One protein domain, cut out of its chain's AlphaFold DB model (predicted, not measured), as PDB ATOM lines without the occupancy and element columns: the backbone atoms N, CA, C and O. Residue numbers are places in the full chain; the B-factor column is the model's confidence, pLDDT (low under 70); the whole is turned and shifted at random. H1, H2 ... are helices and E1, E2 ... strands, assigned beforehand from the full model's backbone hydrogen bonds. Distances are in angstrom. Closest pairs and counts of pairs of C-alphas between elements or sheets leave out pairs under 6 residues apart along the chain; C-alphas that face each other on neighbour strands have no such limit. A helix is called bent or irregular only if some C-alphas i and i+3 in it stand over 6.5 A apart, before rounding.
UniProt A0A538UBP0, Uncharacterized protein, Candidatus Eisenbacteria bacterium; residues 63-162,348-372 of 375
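Overview. This is residues 63 to 162 and 348 to 372 of the 375 residues of an uncharacterized protein of Candidatus Eisenbacteria bacterium (UniProt A0A538UBP0). A strongly twisted sheet of five strands makes the main wall of this domain, with the helix H1 packed over one face at its E1 and E6 end. On the other side of that sheet lie the short helix H4, which grazes it, and a small two-stranded sheet of E2 and E7; H2 and H3 sit off the large sheet, beyond its E6 edge, and the loop of residues 108 to 119 reaches away from the ends of E4 and E5. The printed part has 125 residues, with four named helices and seven named strands in the order E1 E2 E3 E4 E5 H1 E6 H2 H3 H4 E7, and its class is mixed, helices and strands. The large sheet runs E3 E4 E5 E1 E6 and is mixed, while E2 and E7 are antiparallel. The whole is compact, with a radius of gyration of the C-alphas of 14.5 A and spans of 42 by 35 by 22 A.

Arrangement. Begin at E1, residues 63 to 68, an inner strand of the large sheet. Beside it, E5, residues 120 to 126, is parallel at 24 degrees, with N 65 and O 122 2.8 A apart, within hydrogen-bond range. On the other side of E1, E6, residues 143 to 146, is parallel at 12 degrees, and N 66 and O 143 are 2.8 A apart. E3, residues 93 to 98, and E4, residues 102 to 107, form a hairpin, with N 94 and O 106 2.9 A apart. E4 and E5 form another hairpin, with N 105 and O 121 2.8 A apart; E3, E4 and E5 are a meander, each strand the antiparallel neighbour of the one before. Next look at H1, residues 129 to 137, which is on the sheet at a height of 8.6 A, over E1 and, only just, over E6, with 3 of its C-alphas. It runs along the strands, at 9 degrees to E1 on the local plane, and the closest C-alphas of H1 and E1 are those of Glu 132 and Gly 66, 6.5 A apart. E5, H1 and E6 make a split strand-helix-strand unit, two strands running the same way with E1 between them, and its crossover is right-handed. H2, residues 153 to 156, is close to H1 but not clearly touching, the closest C-alphas being those of Ala 155 and Glu 133, 7.2 A apart. H3, residues 348 to 356, is close to H4, residues 360 to 364, but not clearly touching, with the C-alphas of Leu 354 and Leu 360 closest at 6.0 A. Neither H2 nor H3 is on the sheet, and H4 only grazes it. E2, residues 79 to 84, and E7, residues 367 to 371, are antiparallel neighbours, with N 83 and O 368 2.9 A apart. Every O i to N i+4 pair is within hydrogen-bond range in H1 and H4, 3 of 5 are in H3, and H2 is too short for such a pair.

Along the chain. Find C-alpha 63 at (227.514, 184.181, 186.476), where E1 begins; it runs 16.6 A to C-alpha 68. E2 and E3 each measure 13.2 A, E4 16.5 A and E5, the longest strand, 19.5 A. H1 begins at C-alpha 129, at (244.476, 174.261, 185.461), and measures 12.4 A; E6 measures 10.1 A. H2 is short, and H3 measures 13.9 A but is irregular, with C-alphas 349 and 352 7.4 A apart. After H4, E7 runs 12.7 A to C-alpha 371 at (235.696, 158.864, 181.057).

Size, cuts and confidence. The C-alphas farthest apart are those of Leu 75 and Asp 110, at 43.2 A. Residues 163 to 347 are not printed, and C-alphas 162 and 348 are 6.4 A apart across this cut. Of the links printed whole, E4 to E5 is long. The mean pLDDT of the printed part is 86.7; look for values under 70 at residues 159 to 162 and at residue 372.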
ATOM      1  N   LEU A  63     226.496 184.954 185.769       95.31
ATOM      2  CA  LEU A  63     227.514 184.181 186.476       95.31
ATOM      3  C   LEU A  63     228.459 183.529 185.459       95.31
ATOM      4  O   LEU A  63     228.014 182.792 184.574       95.31
ATOM      5  N   ARG A  64     229.758 183.814 185.576       96.50
ATOM      6  CA  ARG A  64     230.819 183.248 184.733       96.50
ATOM      7  C   ARG A  64     231.511 182.113 185.470       96.50
ATOM      8  O   ARG A  64     232.118 182.346 186.513       96.50
ATOM      9  N   VAL A  65     231.429 180.907 184.929       95.69
ATOM     10  CA  VAL A  65     231.956 179.703 185.572       95.69
ATOM     11  C   VAL A  65     233.012 179.052 184.684       95.69
ATOM     12  O   VAL A  65     232.762 178.817 183.500       95.69
ATOM     13  N   GLY A  66     234.189 178.801 185.250       95.81
ATOM     14  CA  GLY A  66     235.229 177.967 184.655       95.81
ATOM     15  C   GLY A  66     235.011 176.499 184.997       95.81
ATOM     16  O   GLY A  66     234.618 176.181 186.119       95.81
ATOM     17  N   TYR A  67     235.216 175.641 184.004       94.75
ATOM     18  CA  TYR A  67     235.317 174.199 184.166       94.75
ATOM     19  C   TYR A  67     236.488 173.685 183.330       94.75
ATOM     20  O   TYR A  67     236.795 174.256 182.286       94.75
ATOM     21  N   PRO A  68     237.103 172.573 183.712       93.44
ATOM     22  CA  PRO A  68     238.038 171.896 182.853       93.44
ATOM     23  C   PRO A  68     237.340 171.270 181.649       93.44
ATOM     24  O   PRO A  68     236.143 170.961 181.644       93.44
ATOM     25  N   SER A  69     238.088 171.176 180.563       91.69
ATOM     26  CA  SER A  69     237.590 170.669 179.294       91.69
ATOM     27  C   SER A  69     237.626 169.140 179.234       91.69
ATOM     28  O   SER A  69     238.200 168.461 180.084       91.69
ATOM     29  N   GLY A  70     237.052 168.586 178.164       88.00
ATOM     30  CA  GLY A  70     237.153 167.159 177.845       88.00
ATOM     31  C   GLY A  70     238.484 166.744 177.219       88.00
ATOM     32  O   GLY A  70     238.553 165.666 176.648       88.00
ATOM     33  N   SER A  71     239.502 167.603 177.222       87.38
ATOM     34  CA  SER A  71     240.874 167.228 176.849       87.38
ATOM     35  C   SER A  71     241.804 167.191 178.070       87.38
ATOM     36  O   SER A  71     242.906 166.647 177.986       87.38
ATOM     37  N   ARG A  72     241.352 167.739 179.208       90.00
ATOM     38  CA  ARG A  72     242.101 167.833 180.459       90.00
ATOM     39  C   ARG A  72     242.015 166.530 181.253       90.00
ATOM     40  O   ARG A  72     240.933 166.008 181.532       90.00
ATOM     41  N   SER A  73     243.184 166.024 181.641       89.50
ATOM     42  CA  SER A  73     243.354 164.797 182.423       89.50
ATOM     43  C   SER A  73     244.297 165.023 183.602       89.50
ATOM     44  O   SER A  73     245.251 165.793 183.489       89.50
ATOM     45  N   ASN A  74     244.095 164.285 184.689       90.06
ATOM     46  CA  ASN A  74     244.955 164.290 185.867       90.06
ATOM     47  C   ASN A  74     245.191 162.858 186.398       90.06
ATOM     48  O   ASN A  74     244.959 161.871 185.700       90.06
ATOM     49  N   LEU A  75     245.677 162.723 187.638       89.50
ATOM     50  CA  LEU A  75     246.007 161.423 188.235       89.50
ATOM     51  C   LEU A  75     244.822 160.451 188.337       89.50
ATOM     52  O   LEU A  75     245.042 159.238 188.297       89.50
ATOM     53  N   ILE A  76     243.596 160.954 188.492       88.31
ATOM     54  CA  ILE A  76     242.408 160.125 188.743       88.31
ATOM     55  C   ILE A  76     241.271 160.338 187.733       88.31
ATOM     56  O   ILE A  76     240.324 159.558 187.742       88.31
ATOM     57  N   ILE A  77     241.366 161.340 186.853       87.94
ATOM     58  CA  ILE A  77     240.357 161.663 185.834       87.94
ATOM     59  C   ILE A  77     241.009 161.766 184.455       87.94
ATOM     60  O   ILE A  77     241.942 162.540 184.267       87.94
ATOM     61  N   ASP A  78     240.485 161.029 183.476       87.19
ATOM     62  CA  ASP A  78     240.752 161.230 182.044       87.19
ATOM     63  C   ASP A  78     239.407 161.436 181.358       87.19
ATOM     64  O   ASP A  78     238.683 160.484 181.043       87.19
ATOM     65  N   CYS A  79     239.018 162.706 181.247       84.31
ATOM     66  CA  CYS A  79     237.724 163.063 180.709       84.31
ATOM     67  C   CYS A  79     237.761 162.939 179.193       84.31
ATOM     68  O   CYS A  79     238.411 163.740 178.544       84.31
ATOM     69  N   GLY A  80     237.062 161.963 178.615       76.19
ATOM     70  CA  GLY A  80     237.000 161.813 177.157       76.19
ATOM     71  C   GLY A  80     235.936 162.699 176.515       76.19
ATOM     72  O   GLY A  80     235.986 162.979 175.315       76.19
ATOM     73  N   ARG A  81     234.928 163.113 177.295       82.19
ATOM     74  CA  ARG A  81     233.843 163.980 176.835       82.19
ATOM     75  C   ARG A  81     233.192 164.715 177.998       82.19
ATOM     76  O   ARG A  81     232.788 164.096 178.977       82.19
ATOM     77  N   THR A  82     232.975 166.013 177.813       83.31
ATOM     78  CA  THR A  82     232.203 166.848 178.737       83.31
ATOM     79  C   THR A  82     230.788 167.068 178.222       83.31
ATOM     80  O   THR A  82     230.580 167.479 177.073       83.31
ATOM     81  N   THR A  83     229.801 166.830 179.076       84.62
ATOM     82  CA  THR A  83     228.384 167.073 178.785       84.62
ATOM     83  C   THR A  83     227.800 168.071 179.766       84.62
ATOM     84  O   THR A  83     227.861 167.877 180.974       84.62
ATOM     85  N   LEU A  84     227.204 169.140 179.240       87.12
ATOM     86  CA  LEU A  84     226.570 170.175 180.047       87.12
ATOM     87  C   LEU A  84     225.120 169.781 180.370       87.12
ATOM     88  O   LEU A  84     224.298 169.635 179.465       87.12
ATOM     89  N   THR A  85     224.809 169.638 181.654       86.19
ATOM     90  CA  THR A  85     223.452 169.486 182.182       86.19
ATOM     91  C   THR A  85     222.874 170.871 182.461       86.19
ATOM     92  O   THR A  85     223.432 171.633 183.245       86.19
ATOM     93  N   LEU A  86     221.752 171.215 181.823       86.25
ATOM     94  CA  LEU A  86     221.107 172.512 182.039       86.25
ATOM     95  C   LEU A  86     220.450 172.575 183.431       86.25
ATOM     96  O   LEU A  86     219.823 171.597 183.843       86.25
ATOM     97  N   PRO A  87     220.556 173.706 184.150       84.75
ATOM     98  CA  PRO A  87     219.921 173.845 185.450       84.75
ATOM     99  C   PRO A  87     218.400 174.007 185.351       84.75
ATOM    100  O   PRO A  87     217.885 174.703 184.479       84.75
ATOM    101  N   GLY A  88     217.685 173.423 186.315       81.81
ATOM    102  CA  GLY A  88     216.232 173.537 186.422       81.81
ATOM    103  C   GLY A  88     215.451 172.543 185.552       81.81
ATOM    104  O   GLY A  88     216.018 171.573 185.049       81.81
ATOM    105  N   PRO A  89     214.127 172.741 185.416       80.81
ATOM    106  CA  PRO A  89     213.298 171.907 184.554       80.81
ATOM    107  C   PRO A  89     213.704 172.046 183.081       80.81
ATOM    108  O   PRO A  89     214.363 173.005 182.677       80.81
ATOM    109  N   VAL A  90     213.280 171.085 182.259       79.69
ATOM    110  CA  VAL A  90     213.529 171.116 180.812       79.69
ATOM    111  C   VAL A  90     213.035 172.450 180.237       79.69
ATOM    112  O   VAL A  90     211.953 172.911 180.590       79.69
ATOM    113  N   HIS A  91     213.842 173.067 179.368       83.19
ATOM    114  CA  HIS A  91     213.611 174.388 178.760       83.19
ATOM    115  C   HIS A  91     213.748 175.604 179.687       83.19
ATOM    116  O   HIS A  91     213.578 176.724 179.220       83.19
ATOM    117  N   ALA A  92     214.145 175.432 180.952       88.69
ATOM    118  CA  ALA A  92     214.435 176.570 181.826       88.69
ATOM    119  C   ALA A  92     215.558 177.473 181.300       88.69
ATOM    120  O   ALA A  92     215.556 178.676 181.547       88.69
ATOM    121  N   TYR A  93     216.518 176.893 180.578       92.69
ATOM    122  CA  TYR A  93     217.597 177.608 179.912       92.69
ATOM    123  C   TYR A  93     217.650 177.227 178.439       92.69
ATOM    124  O   TYR A  93     217.505 176.056 178.078       92.69
ATOM    125  N   ARG A  94     217.944 178.216 177.596       92.88
ATOM    126  CA  ARG A  94     218.345 178.011 176.202       92.88
ATOM    127  C   ARG A  94     219.848 178.217 176.048       92.88
ATOM    128  O   ARG A  94     220.431 179.073 176.712       92.88
ATOM    129  N   VAL A  95     220.462 177.460 175.145       93.19
ATOM    130  CA  VAL A  95     221.855 177.665 174.729       93.19
ATOM    131  C   VAL A  95     221.853 178.686 173.591       93.19
ATOM    132  O   VAL A  95     221.381 178.376 172.503       93.19
ATOM    133  N   GLU A  96     222.336 179.902 173.839       94.25
ATOM    134  CA  GLU A  96     222.443 180.950 172.807       94.25
ATOM    135  C   GLU A  96     223.761 180.874 172.033       94.25
ATOM    136  O   GLU A  96     223.804 181.176 170.845       94.25
ATOM    137  N   GLU A  97     224.835 180.460 172.703       92.75
ATOM    138  CA  GLU A  97     226.164 180.314 172.112       92.75
ATOM    139  C   GLU A  97     226.759 178.984 172.562       92.75
ATOM    140  O   GLU A  97     226.709 178.646 173.751       92.75
ATOM    141  N   LYS A  98     227.339 178.247 171.614       92.75
ATOM    142  CA  LYS A  98     228.105 177.033 171.874       92.75
ATOM    143  C   LYS A  98     229.315 176.990 170.949       92.75
ATOM    144  O   LYS A  98     229.169 176.896 169.734       92.75
ATOM    145  N   THR A  99     230.488 177.022 171.558       90.88
ATOM    146  CA  THR A  99     231.779 176.730 170.928       90.88
ATOM    147  C   THR A  99     232.421 175.551 171.659       90.88
ATOM    148  O   THR A  99     231.850 175.047 172.628       90.88
ATOM    149  N   ASP A 100     233.612 175.136 171.234       86.69
ATOM    150  CA  ASP A 100     234.344 174.051 171.894       86.69
ATOM    151  C   ASP A 100     234.730 174.394 173.343       86.69
ATOM    152  O   ASP A 100     234.743 173.512 174.196       86.69
ATOM    153  N   HIS A 101     234.944 175.680 173.656       91.31
ATOM    154  CA  HIS A 101     235.406 176.129 174.979       91.31
ATOM    155  C   HIS A 101     234.460 177.100 175.684       91.31
ATOM    156  O   HIS A 101     234.821 177.703 176.697       91.31
ATOM    157  N   ARG A 102     233.252 177.315 175.159       94.69
ATOM    158  CA  ARG A 102     232.332 178.297 175.734       94.69
ATOM    159  C   ARG A 102     230.878 177.960 175.476       94.69
ATOM    160  O   ARG A 102     230.496 177.686 174.339       94.69
ATOM    161  N   PHE A 103     230.066 178.113 176.515       95.06
ATOM    162  CA  PHE A 103     228.612 178.087 176.429       95.06
ATOM    163  C   PHE A 103     228.038 179.368 177.019       95.06
ATOM    164  O   PHE A 103     228.464 179.824 178.083       95.06
ATOM    165  N   ARG A 104     227.034 179.931 176.353       96.31
ATOM    166  CA  ARG A 104     226.187 180.985 176.909       96.31
ATOM    167  C   ARG A 104     224.780 180.431 177.062       96.31
ATOM    168  O   ARG A 104     224.118 180.147 176.064       96.31
ATOM    169  N   LEU A 105     224.339 180.284 178.304       95.25
ATOM    170  CA  LEU A 105     222.982 179.871 178.635       95.25
ATOM    171  C   LEU A 105     222.192 181.084 179.101       95.25
ATOM    172  O   LEU A 105     222.672 181.837 179.948       95.25
ATOM    173  N   VAL A 106     220.976 181.243 178.594       95.19
ATOM    174  CA  VAL A 106     220.058 182.302 179.020       95.19
ATOM    175  C   VAL A 106     218.775 181.674 179.532       95.19
ATOM    176  O   VAL A 106     218.203 180.802 178.875       95.19
ATOM    177  N   ARG A 107     218.361 182.095 180.726       92.94
ATOM    178  CA  ARG A 107     217.140 181.633 181.374       92.94
ATOM    179  C   ARG A 107     215.925 182.122 180.595       92.94
ATOM    180  O   ARG A 107     215.887 183.270 180.148       92.94
ATOM    181  N   ASP A 108     214.932 181.260 180.451       89.75
ATOM    182  CA  ASP A 108     213.614 181.680 179.997       89.75
ATOM    183  C   ASP A 108     212.959 182.551 181.092       89.75
ATOM    184  O   ASP A 108     212.889 182.111 182.243       89.75
ATOM    185  N   PRO A 109     212.519 183.788 180.793       85.38
ATOM    186  CA  PRO A 109     211.948 184.688 181.796       85.38
ATOM    187  C   PRO A 109     210.714 184.115 182.506       85.38
ATOM    188  O   PRO A 109     210.469 184.470 183.659       85.38
ATOM    189  N   ASP A 110     209.974 183.214 181.854       85.81
ATOM    190  CA  ASP A 110     208.775 182.591 182.416       85.81
ATOM    191  C   ASP A 110     209.100 181.307 183.204       85.81
ATOM    192  O   ASP A 110     208.249 180.762 183.918       85.81
ATOM    193  N   ALA A 111     210.341 180.813 183.128       83.31
ATOM    194  CA  ALA A 111     210.755 179.611 183.835       83.31
ATOM    195  C   ALA A 111     210.992 179.874 185.328       83.31
ATOM    196  O   ALA A 111     211.907 180.586 185.749       83.31
ATOM    197  N   ILE A 112     210.220 179.178 186.166       78.25
ATOM    198  CA  ILE A 112     210.445 179.150 187.612       78.25
ATOM    199  C   ILE A 112     211.544 178.132 187.921       78.25
ATOM    200  O   ILE A 112     211.290 176.934 188.049       78.25
ATOM    201  N   VAL A 113     212.773 178.619 188.087       74.25
ATOM    202  CA  VAL A 113     213.921 177.791 188.476       74.25
ATOM    203  C   VAL A 113     214.154 177.893 189.979       74.25
ATOM    204  O   VAL A 113     214.307 178.990 190.520       74.25
ATOM    205  N   ARG A 114     214.171 176.743 190.663       72.56
ATOM    206  CA  ARG A 114     214.520 176.642 192.084       72.56
ATOM    207  C   ARG A 114     215.644 175.623 192.284       72.56
ATOM    208  O   ARG A 114     215.558 174.548 191.693       72.56
ATOM    209  N   PRO A 115     216.646 175.924 193.126       70.75
ATOM    210  CA  PRO A 115     216.903 177.220 193.778       70.75
ATOM    211  C   PRO A 115     217.265 178.343 192.775       70.75
ATOM    212  O   PRO A 115     217.290 178.117 191.569       70.75
ATOM    213  N   SER A 116     217.470 179.576 193.255       79.06
ATOM    214  CA  SER A 116     217.619 180.772 192.404       79.06
ATOM    215  C   SER A 116     218.910 180.746 191.566       79.06
ATOM    216  O   SER A 116     219.995 181.058 192.060       79.06
ATOM    217  N   TRP A 117     218.796 180.385 190.288       87.50
ATOM    218  CA  TRP A 117     219.875 180.465 189.293       87.50
ATOM    219  C   TRP A 117     219.930 181.858 188.614       87.50
ATOM    220  O   TRP A 117     218.931 182.583 188.658       87.50
ATOM    221  N   PRO A 118     221.065 182.269 188.013       91.25
ATOM    222  CA  PRO A 118     221.234 183.583 187.388       91.25
ATOM    223  C   PRO A 118     220.577 183.647 186.006       91.25
ATOM    224  O   PRO A 118     220.420 182.620 185.347       91.25
ATOM    225  N   ASP A 119     220.227 184.843 185.527       92.50
ATOM    226  CA  ASP A 119     219.574 184.995 184.213       92.50
ATOM    227  C   ASP A 119     220.467 184.518 183.065       92.50
ATOM    228  O   ASP A 119     219.987 183.941 182.092       92.50
ATOM    229  N   THR A 120     221.777 184.735 183.181       95.44
ATOM    230  CA  THR A 120     222.768 184.257 182.216       95.44
ATOM    231  C   THR A 120     223.863 183.450 182.909       95.44
ATOM    232  O   THR A 120     224.493 183.924 183.856       95.44
ATOM    233  N   LEU A 121     224.154 182.263 182.378       95.56
ATOM    234  CA  LEU A 121     225.350 181.489 182.713       95.56
ATOM    235  C   LEU A 121     226.329 181.554 181.544       95.56
ATOM    236  O   LEU A 121     225.975 181.240 180.408       95.56
ATOM    237  N   ILE A 122     227.568 181.942 181.825       96.69
ATOM    238  CA  ILE A 122     228.666 181.869 180.862       96.69
ATOM    239  C   ILE A 122     229.622 180.794 181.355       96.69
ATOM    240  O   ILE A 122     230.342 181.002 182.325       96.69
ATOM    241  N   VAL A 123     229.620 179.651 180.683       95.94
ATOM    242  CA  VAL A 123     230.512 178.529 180.978       95.94
ATOM    243  C   VAL A 123     231.726 178.641 180.068       95.94
ATOM    244  O   VAL A 123     231.562 178.801 178.858       95.94
ATOM    245  N   ARG A 124     232.931 178.565 180.631       96.56
ATOM    246  CA  ARG A 124     234.197 178.511 179.888       96.56
ATOM    247  C   ARG A 124     234.922 177.216 180.221       96.56
ATOM    248  O   ARG A 124     235.027 176.889 181.398       96.56
ATOM    249  N   LEU A 125     235.396 176.507 179.199       95.25
ATOM    250  CA  LEU A 125     236.179 175.288 179.371       95.25
ATOM    251  C   LEU A 125     237.677 175.580 179.258       95.25
ATOM    252  O   LEU A 125     238.082 176.312 178.354       95.25
ATOM    253  N   PHE A 126     238.477 174.985 180.137       95.44
ATOM    254  CA  PHE A 126     239.925 175.176 180.214       95.44
ATOM    255  C   PHE A 126     240.670 173.853 180.045       95.44
ATOM    256  O   PHE A 126     240.408 172.892 180.767       95.44
ATOM    257  N   ASP A 127     241.628 173.821 179.121       93.75
ATOM    258  CA  ASP A 127     242.478 172.646 178.886       93.75
ATOM    259  C   ASP A 127     243.596 172.513 179.938       93.75
ATOM    260  O   ASP A 127     244.111 171.418 180.149       93.75
ATOM    261  N   GLU A 128     243.923 173.598 180.653       94.06
ATOM    262  CA  GLU A 128     244.967 173.646 181.686       94.06
ATOM    263  C   GLU A 128     244.459 174.287 182.987       94.06
ATOM    264  O   GLU A 128     243.711 175.268 182.960       94.06
ATOM    265  N   SER A 129     244.885 173.752 184.141       94.88
ATOM    266  CA  SER A 129     244.476 174.261 185.461       94.88
ATOM    267  C   SER A 129     245.040 175.636 185.777       94.88
ATOM    268  O   SER A 129     244.327 176.478 186.316       94.88
ATOM    269  N   GLY A 130     246.290 175.894 185.389       95.19
ATOM    270  CA  GLY A 130     246.935 177.188 185.607       95.19
ATOM    271  C   GLY A 130     246.197 178.336 184.915       95.19
ATOM    272  O   GLY A 130     245.978 179.379 185.525       95.19
ATOM    273  N   ASP A 131     245.740 178.134 183.678       96.81
ATOM    274  CA  ASP A 131     244.974 179.144 182.938       96.81
ATOM    275  C   ASP A 131     243.621 179.449 183.592       96.81
ATOM    276  O   ASP A 131     243.168 180.597 183.601       96.81
ATOM    277  N   GLU A 132     242.977 178.429 184.159       96.50
ATOM    278  CA  GLU A 132     241.731 178.579 184.906       96.50
ATOM    279  C   GLU A 132     241.940 179.358 186.215       96.50
ATOM    280  O   GLU A 132     241.171 180.280 186.505       96.50
ATOM    281  N   GLU A 133     243.008 179.058 186.966       94.94
ATOM    282  CA  GLU A 133     243.406 179.816 188.163       94.94
ATOM    283  C   GLU A 133     243.687 181.284 187.820       94.94
ATOM    284  O   GLU A 133     243.114 182.187 188.433       94.94
ATOM    285  N   ILE A 134     244.472 181.543 186.770       94.88
ATOM    286  CA  ILE A 134     244.785 182.900 186.305       94.88
ATOM    287  C   ILE A 134     243.507 183.646 185.894       94.88
ATOM    288  O   ILE A 134     243.336 184.823 186.222       94.88
ATOM    289  N   ALA A 135     242.584 182.993 185.183       96.06
ATOM    290  CA  ALA A 135     241.311 183.602 184.799       96.06
ATOM    291  C   ALA A 135     240.440 183.937 186.024       96.06
ATOM    292  O   ALA A 135     239.747 184.965 186.039       96.06
ATOM    293  N   MET A 136     240.487 183.105 187.066       93.69
ATOM    294  CA  MET A 136     239.819 183.374 188.336       93.69
ATOM    295  C   MET A 136     240.443 184.574 189.063       93.69
ATOM    296  O   MET A 136     239.722 185.494 189.458       93.69
ATOM    297  N   GLU A 137     241.772 184.627 189.165       92.31
ATOM    298  CA  GLU A 137     242.516 185.718 189.810       92.31
ATOM    299  C   GLU A 137     242.330 187.071 189.115       92.31
ATOM    300  O   GLU A 137     242.126 188.095 189.770       92.31
ATOM    301  N   ARG A 138     242.339 187.087 187.777       93.38
ATOM    302  CA  ARG A 138     242.134 188.309 186.974       93.38
ATOM    303  C   ARG A 138     240.694 188.807 186.998       93.38
ATOM    304  O   ARG A 138     240.409 189.912 186.541       93.38
ATOM    305  N   GLY A 139     239.778 188.010 187.538       92.50
ATOM    306  CA  GLY A 139     238.371 188.349 187.607       92.50
ATOM    307  C   GLY A 139     237.615 188.153 186.286       92.50
ATOM    308  O   GLY A 139     236.541 188.746 186.086       92.50
ATOM    309  N   ASP A 140     238.122 187.285 185.415       95.94
ATOM    310  CA  ASP A 140     237.412 186.837 184.218       95.94
ATOM    311  C   ASP A 140     236.338 185.798 184.559       95.94
ATOM    312  O   ASP A 140     235.327 185.708 183.855       95.94
ATOM    313  N   LEU A 141     236.534 185.062 185.659       96.12
ATOM    314  CA  LEU A 141     235.587 184.105 186.227       96.12
ATOM    315  C   LEU A 141     235.023 184.598 187.563       96.12
ATOM    316  O   LEU A 141     235.661 185.345 188.310       96.12
ATOM    317  N   ASP A 142     233.794 184.190 187.849       94.31
ATOM    318  CA  ASP A 142     233.120 184.402 189.130       94.31
ATOM    319  C   ASP A 142     233.259 183.161 190.032       94.31
ATOM    320  O   ASP A 142     233.364 183.282 191.259       94.31
ATOM    321  N   VAL A 143     233.293 181.983 189.402       93.62
ATOM    322  CA  VAL A 143     233.525 180.665 190.002       93.62
ATOM    323  C   VAL A 143     234.417 179.844 189.068       93.62
ATOM    324  O   VAL A 143     234.276 179.945 187.852       93.62
ATOM    325  N   ALA A 144     235.297 179.017 189.614       94.44
ATOM    326  CA  ALA A 144     236.075 178.014 188.892       94.44
ATOM    327  C   ALA A 144     235.905 176.651 189.578       94.44
ATOM    328  O   ALA A 144     235.788 176.592 190.804       94.44
ATOM    329  N   VAL A 145     235.841 175.577 188.798       92.50
ATOM    330  CA  VAL A 145     235.622 174.209 189.284       92.50
ATOM    331  C   VAL A 145     236.794 173.377 188.810       92.50
ATOM    332  O   VAL A 145     236.961 173.242 187.620       92.50
ATOM    333  N   PHE A 146     237.578 172.784 189.694       91.88
ATOM    334  CA  PHE A 146     238.792 172.045 189.343       91.88
ATOM    335  C   PHE A 146     238.578 170.546 189.504       91.88
ATOM    336  O   PHE A 146     237.841 170.127 190.402       91.88
ATOM    337  N   TRP A 147     239.232 169.718 188.680       90.56
ATOM    338  CA  TRP A 147     239.223 168.282 188.948       90.56
ATOM    339  C   TRP A 147     240.032 168.018 190.226       90.56
ATOM    340  O   TRP A 147     240.896 168.818 190.600       90.56
ATOM    341  N   PRO A 148     239.795 166.885 190.899       88.00
ATOM    342  CA  PRO A 148     240.495 166.565 192.130       88.00
ATOM    343  C   PRO A 148     242.015 166.569 191.983       88.00
ATOM    344  O   PRO A 148     242.557 165.918 191.089       88.00
ATOM    345  N   GLY A 149     242.695 167.268 192.886       88.31
ATOM    346  CA  GLY A 149     244.146 167.413 192.921       88.31
ATOM    347  C   GLY A 149     244.712 168.464 191.967       88.31
ATOM    348  O   GLY A 149     245.929 168.614 191.912       88.31
ATOM    349  N   GLU A 150     243.881 169.194 191.219       92.19
ATOM    350  CA  GLU A 150     244.376 170.215 190.284       92.19
ATOM    351  C   GLU A 150     244.522 171.601 190.904       92.19
ATOM    352  O   GLU A 150     245.391 172.354 190.466       92.19
ATOM    353  N   LEU A 151     243.687 171.945 191.893       90.06
ATOM    354  CA  LEU A 151     243.737 173.257 192.532       90.06
ATOM    355  C   LEU A 151     245.042 173.400 193.322       90.06
ATOM    356  O   LEU A 151     245.304 172.642 194.269       90.06
ATOM    357  N   SER A 152     245.840 174.395 192.945       90.31
ATOM    358  CA  SER A 152     247.178 174.613 193.471       90.31
ATOM    359  C   SER A 152     247.176 174.991 194.953       90.31
ATOM    360  O   SER A 152     246.244 175.594 195.489       90.31
ATOM    361  N   THR A 153     248.285 174.693 195.638       87.75
ATOM    362  CA  THR A 153     248.502 175.137 197.025       87.75
ATOM    363  C   THR A 153     248.442 176.660 197.147       87.75
ATOM    364  O   THR A 153     247.995 177.170 198.173       87.75
ATOM    365  N   HIS A 154     248.866 177.387 196.105       88.12
ATOM    366  CA  HIS A 154     248.757 178.842 196.063       88.12
ATOM    367  C   HIS A 154     247.290 179.272 196.117       88.12
ATOM    368  O   HIS A 154     246.918 180.000 197.035       88.12
ATOM    369  N   ALA A 155     246.458 178.761 195.206       87.06
ATOM    370  CA  ALA A 155     245.049 179.123 195.125       87.06
ATOM    371  C   ALA A 155     244.268 178.753 196.400       87.06
ATOM    372  O   ALA A 155     243.459 179.553 196.872       87.06
ATOM    373  N   ARG A 156     244.565 177.602 197.024       84.25
ATOM    374  CA  ARG A 156     243.975 177.202 198.324       84.25
ATOM    375  C   ARG A 156     244.357 178.132 199.475       84.25
ATOM    376  O   ARG A 156     243.581 178.318 200.408       84.25
ATOM    377  N   ALA A 157     245.542 178.735 199.421       84.19
ATOM    378  CA  ALA A 157     246.013 179.652 200.452       84.19
ATOM    379  C   ALA A 157     245.466 181.085 200.299       84.19
ATOM    380  O   ALA A 157     245.699 181.912 201.183       84.19
ATOM    381  N   LEU A 158     244.756 181.409 199.207       79.38
ATOM    382  CA  LEU A 158     244.267 182.766 198.949       79.38
ATOM    383  C   LEU A 158     243.099 183.132 199.887       79.38
ATOM    384  O   LEU A 158     241.992 182.615 199.730       79.38
ATOM    385  N   PRO A 159     243.266 184.106 200.810       62.66
ATOM    386  CA  PRO A 159     242.223 184.469 201.781       62.66
ATOM    387  C   PRO A 159     240.981 185.088 201.131       62.66
ATOM    388  O   PRO A 159     239.899 185.142 201.715       62.66
ATOM    389  N   THR A 160     241.164 185.626 199.925       61.41
ATOM    390  CA  THR A 160     240.137 186.288 199.128       61.41
ATOM    391  C   THR A 160     239.308 185.309 198.319       61.41
ATOM    392  O   THR A 160     238.490 185.760 197.530       61.41
ATOM    393  N   MET A 161     239.507 184.003 198.457       64.19
ATOM    394  CA  MET A 161     238.713 183.013 197.747       64.19
ATOM    395  C   MET A 161     238.151 181.990 198.720       64.19
ATOM    396  O   MET A 161     238.574 181.874 199.869       64.19
ATOM    397  N   ILE A 162     237.088 181.326 198.288       61.94
ATOM    398  CA  ILE A 162     236.367 180.373 199.118       61.94
ATOM    399  C   ILE A 162     236.452 179.046 198.423       61.94
ATOM    400  O   ILE A 162     235.945 178.909 197.309       61.94
ATOM    401  N   PRO A 348     234.463 186.080 197.243       82.62
ATOM    402  CA  PRO A 348     233.851 186.203 198.564       82.62
ATOM    403  C   PRO A 348     232.421 186.730 198.518       82.62
ATOM    404  O   PRO A 348     231.562 186.267 199.265       82.62
ATOM    405  N   ALA A 349     232.154 187.657 197.595       83.94
ATOM    406  CA  ALA A 349     230.834 188.246 197.389       83.94
ATOM    407  C   ALA A 349     229.767 187.220 196.965       83.94
ATOM    408  O   ALA A 349     228.579 187.463 197.152       83.94
ATOM    409  N   LEU A 350     230.175 186.071 196.419       85.44
ATOM    410  CA  LEU A 350     229.267 185.018 195.969       85.44
ATOM    411  C   LEU A 350     229.052 183.929 197.023       85.44
ATOM    412  O   LEU A 350     228.223 183.055 196.798       85.44
ATOM    413  N   ARG A 351     229.724 183.989 198.187       78.12
ATOM    414  CA  ARG A 351     229.632 182.960 199.243       78.12
ATOM    415  C   ARG A 351     228.195 182.616 199.599       78.12
ATOM    416  O   ARG A 351     227.808 181.452 199.587       78.12
ATOM    417  N   GLU A 352     227.421 183.636 199.958       75.88
ATOM    418  CA  GLU A 352     226.038 183.452 200.390       75.88
ATOM    419  C   GLU A 352     225.172 182.990 199.222       75.88
ATOM    420  O   GLU A 352     224.401 182.044 199.366       75.88
ATOM    421  N   TYR A 353     225.362 183.582 198.042       83.31
ATOM    422  CA  TYR A 353     224.643 183.170 196.844       83.31
ATOM    423  C   TYR A 353     224.881 181.699 196.493       83.31
ATOM    424  O   TYR A 353     223.925 180.979 196.245       83.31
ATOM    425  N   LEU A 354     226.117 181.208 196.525       80.62
ATOM    426  CA  LEU A 354     226.400 179.809 196.207       80.62
ATOM    427  C   LEU A 354     225.955 178.854 197.311       80.62
ATOM    428  O   LEU A 354     225.516 177.748 197.009       80.62
ATOM    429  N   ARG A 355     226.024 179.276 198.578       74.69
ATOM    430  CA  ARG A 355     225.601 178.455 199.720       74.69
ATOM    431  C   ARG A 355     224.084 178.281 199.800       74.69
ATOM    432  O   ARG A 355     223.631 177.211 200.188       74.69
ATOM    433  N   PHE A 356     223.319 179.321 199.474       70.62
ATOM    434  CA  PHE A 356     221.861 179.340 199.644       70.62
ATOM    435  C   PHE A 356     221.077 179.502 198.328       70.62
ATOM    436  O   PHE A 356     219.854 179.559 198.346       70.62
ATOM    437  N   GLY A 357     221.757 179.658 197.195       75.75
ATOM    438  CA  GLY A 357     221.182 179.657 195.852       75.75
ATOM    439  C   GLY A 357     221.371 178.278 195.216       75.75
ATOM    440  O   GLY A 357     220.865 177.307 195.773       75.75
ATOM    441  N   PRO A 358     222.086 178.145 194.082       75.75
ATOM    442  CA  PRO A 358     222.233 176.872 193.371       75.75
ATOM    443  C   PRO A 358     222.835 175.741 194.215       75.75
ATOM    444  O   PRO A 358     222.495 174.583 193.988       75.75
ATOM    445  N   GLY A 359     223.682 176.055 195.197       74.56
ATOM    446  CA  GLY A 359     224.488 175.062 195.901       74.56
ATOM    447  C   GLY A 359     225.783 174.758 195.146       74.56
ATOM    448  O   GLY A 359     225.823 174.759 193.914       74.56
ATOM    449  N   LEU A 360     226.852 174.476 195.895       76.44
ATOM    450  CA  LEU A 360     228.158 174.096 195.336       76.44
ATOM    451  C   LEU A 360     228.081 172.783 194.547       76.44
ATOM    452  O   LEU A 360     228.671 172.666 193.479       76.44
ATOM    453  N   GLU A 361     227.294 171.825 195.038       75.44
ATOM    454  CA  GLU A 361     227.076 170.537 194.378       75.44
ATOM    455  C   GLU A 361     226.391 170.702 193.015       75.44
ATOM    456  O   GLU A 361     226.823 170.105 192.033       75.44
ATOM    457  N   SER A 362     225.371 171.561 192.908       80.19
ATOM    458  CA  SER A 362     224.695 171.794 191.627       80.19
ATOM    459  C   SER A 362     225.618 172.435 190.593       80.19
ATOM    460  O   SER A 362     225.499 172.115 189.414       80.19
ATOM    461  N   LEU A 363     226.542 173.307 191.016       83.56
ATOM    462  CA  LEU A 363     227.577 173.849 190.135       83.56
ATOM    463  C   LEU A 363     228.586 172.777 189.728       83.56
ATOM    464  O   LEU A 363     228.866 172.656 188.540       83.56
ATOM    465  N   GLY A 364     229.088 171.970 190.666       80.31
ATOM    466  CA  GLY A 364     229.973 170.844 190.342       80.31
ATOM    467  C   GLY A 364     229.337 169.868 189.344       80.31
ATOM    468  O   GLY A 364     230.007 169.368 188.452       80.31
ATOM    469  N   ASN A 365     228.017 169.689 189.430       79.06
ATOM    470  CA  ASN A 365     227.245 168.759 188.608       79.06
ATOM    471  C   ASN A 365     226.687 169.351 187.301       79.06
ATOM    472  O   ASN A 365     225.978 168.646 186.576       79.06
ATOM    473  N   LEU A 366     226.953 170.628 186.990       84.69
ATOM    474  CA  LEU A 366     226.554 171.203 185.698       84.69
ATOM    475  C   LEU A 366     227.294 170.544 184.543       84.69
ATOM    476  O   LEU A 366     226.730 170.405 183.462       84.69
ATOM    477  N   LEU A 367     228.548 170.161 184.753       84.19
ATOM    478  CA  LEU A 367     229.369 169.537 183.738       84.19
ATOM    479  C   LEU A 367     229.655 168.107 184.169       84.19
ATOM    480  O   LEU A 367     230.271 167.863 185.199       84.19
ATOM    481  N   ASP A 368     229.151 167.169 183.383       82.19
ATOM    482  CA  ASP A 368     229.391 165.753 183.591       82.19
ATOM    483  C   ASP A 368     230.571 165.307 182.734       82.19
ATOM    484  O   ASP A 368     230.720 165.742 181.583       82.19
ATOM    485  N   CYS A 369     231.397 164.447 183.309       82.00
ATOM    486  CA  CYS A 369     232.589 163.927 182.680       82.00
ATOM    487  C   CYS A 369     232.388 162.449 182.367       82.00
ATOM    488  O   CYS A 369     232.343 161.614 183.265       82.00
ATOM    489  N   SER A 370     232.294 162.119 181.080       78.19
ATOM    490  CA  SER A 370     232.360 160.725 180.651       78.19
ATOM    491  C   SER A 370     233.829 160.333 180.484       78.19
ATOM    492  O   SER A 370     234.531 160.989 179.698       78.19
ATOM    493  N   PRO A 371     234.313 159.292 181.183       71.12
ATOM    494  CA  PRO A 371     235.696 158.864 181.057       71.12
ATOM    495  C   PRO A 371     236.007 158.447 179.618       71.12
ATOM    496  O   PRO A 371     235.148 157.924 178.896       71.12
ATOM    497  N   ALA A 372     237.242 158.693 179.187       68.38
ATOM    498  CA  ALA A 372     237.718 158.195 177.907       68.38
ATOM    499  C   ALA A 372     237.657 156.653 177.879       68.38
ATOM    500  O   ALA A 372     237.856 156.001 178.909       68.38
TER     501      ALA A 372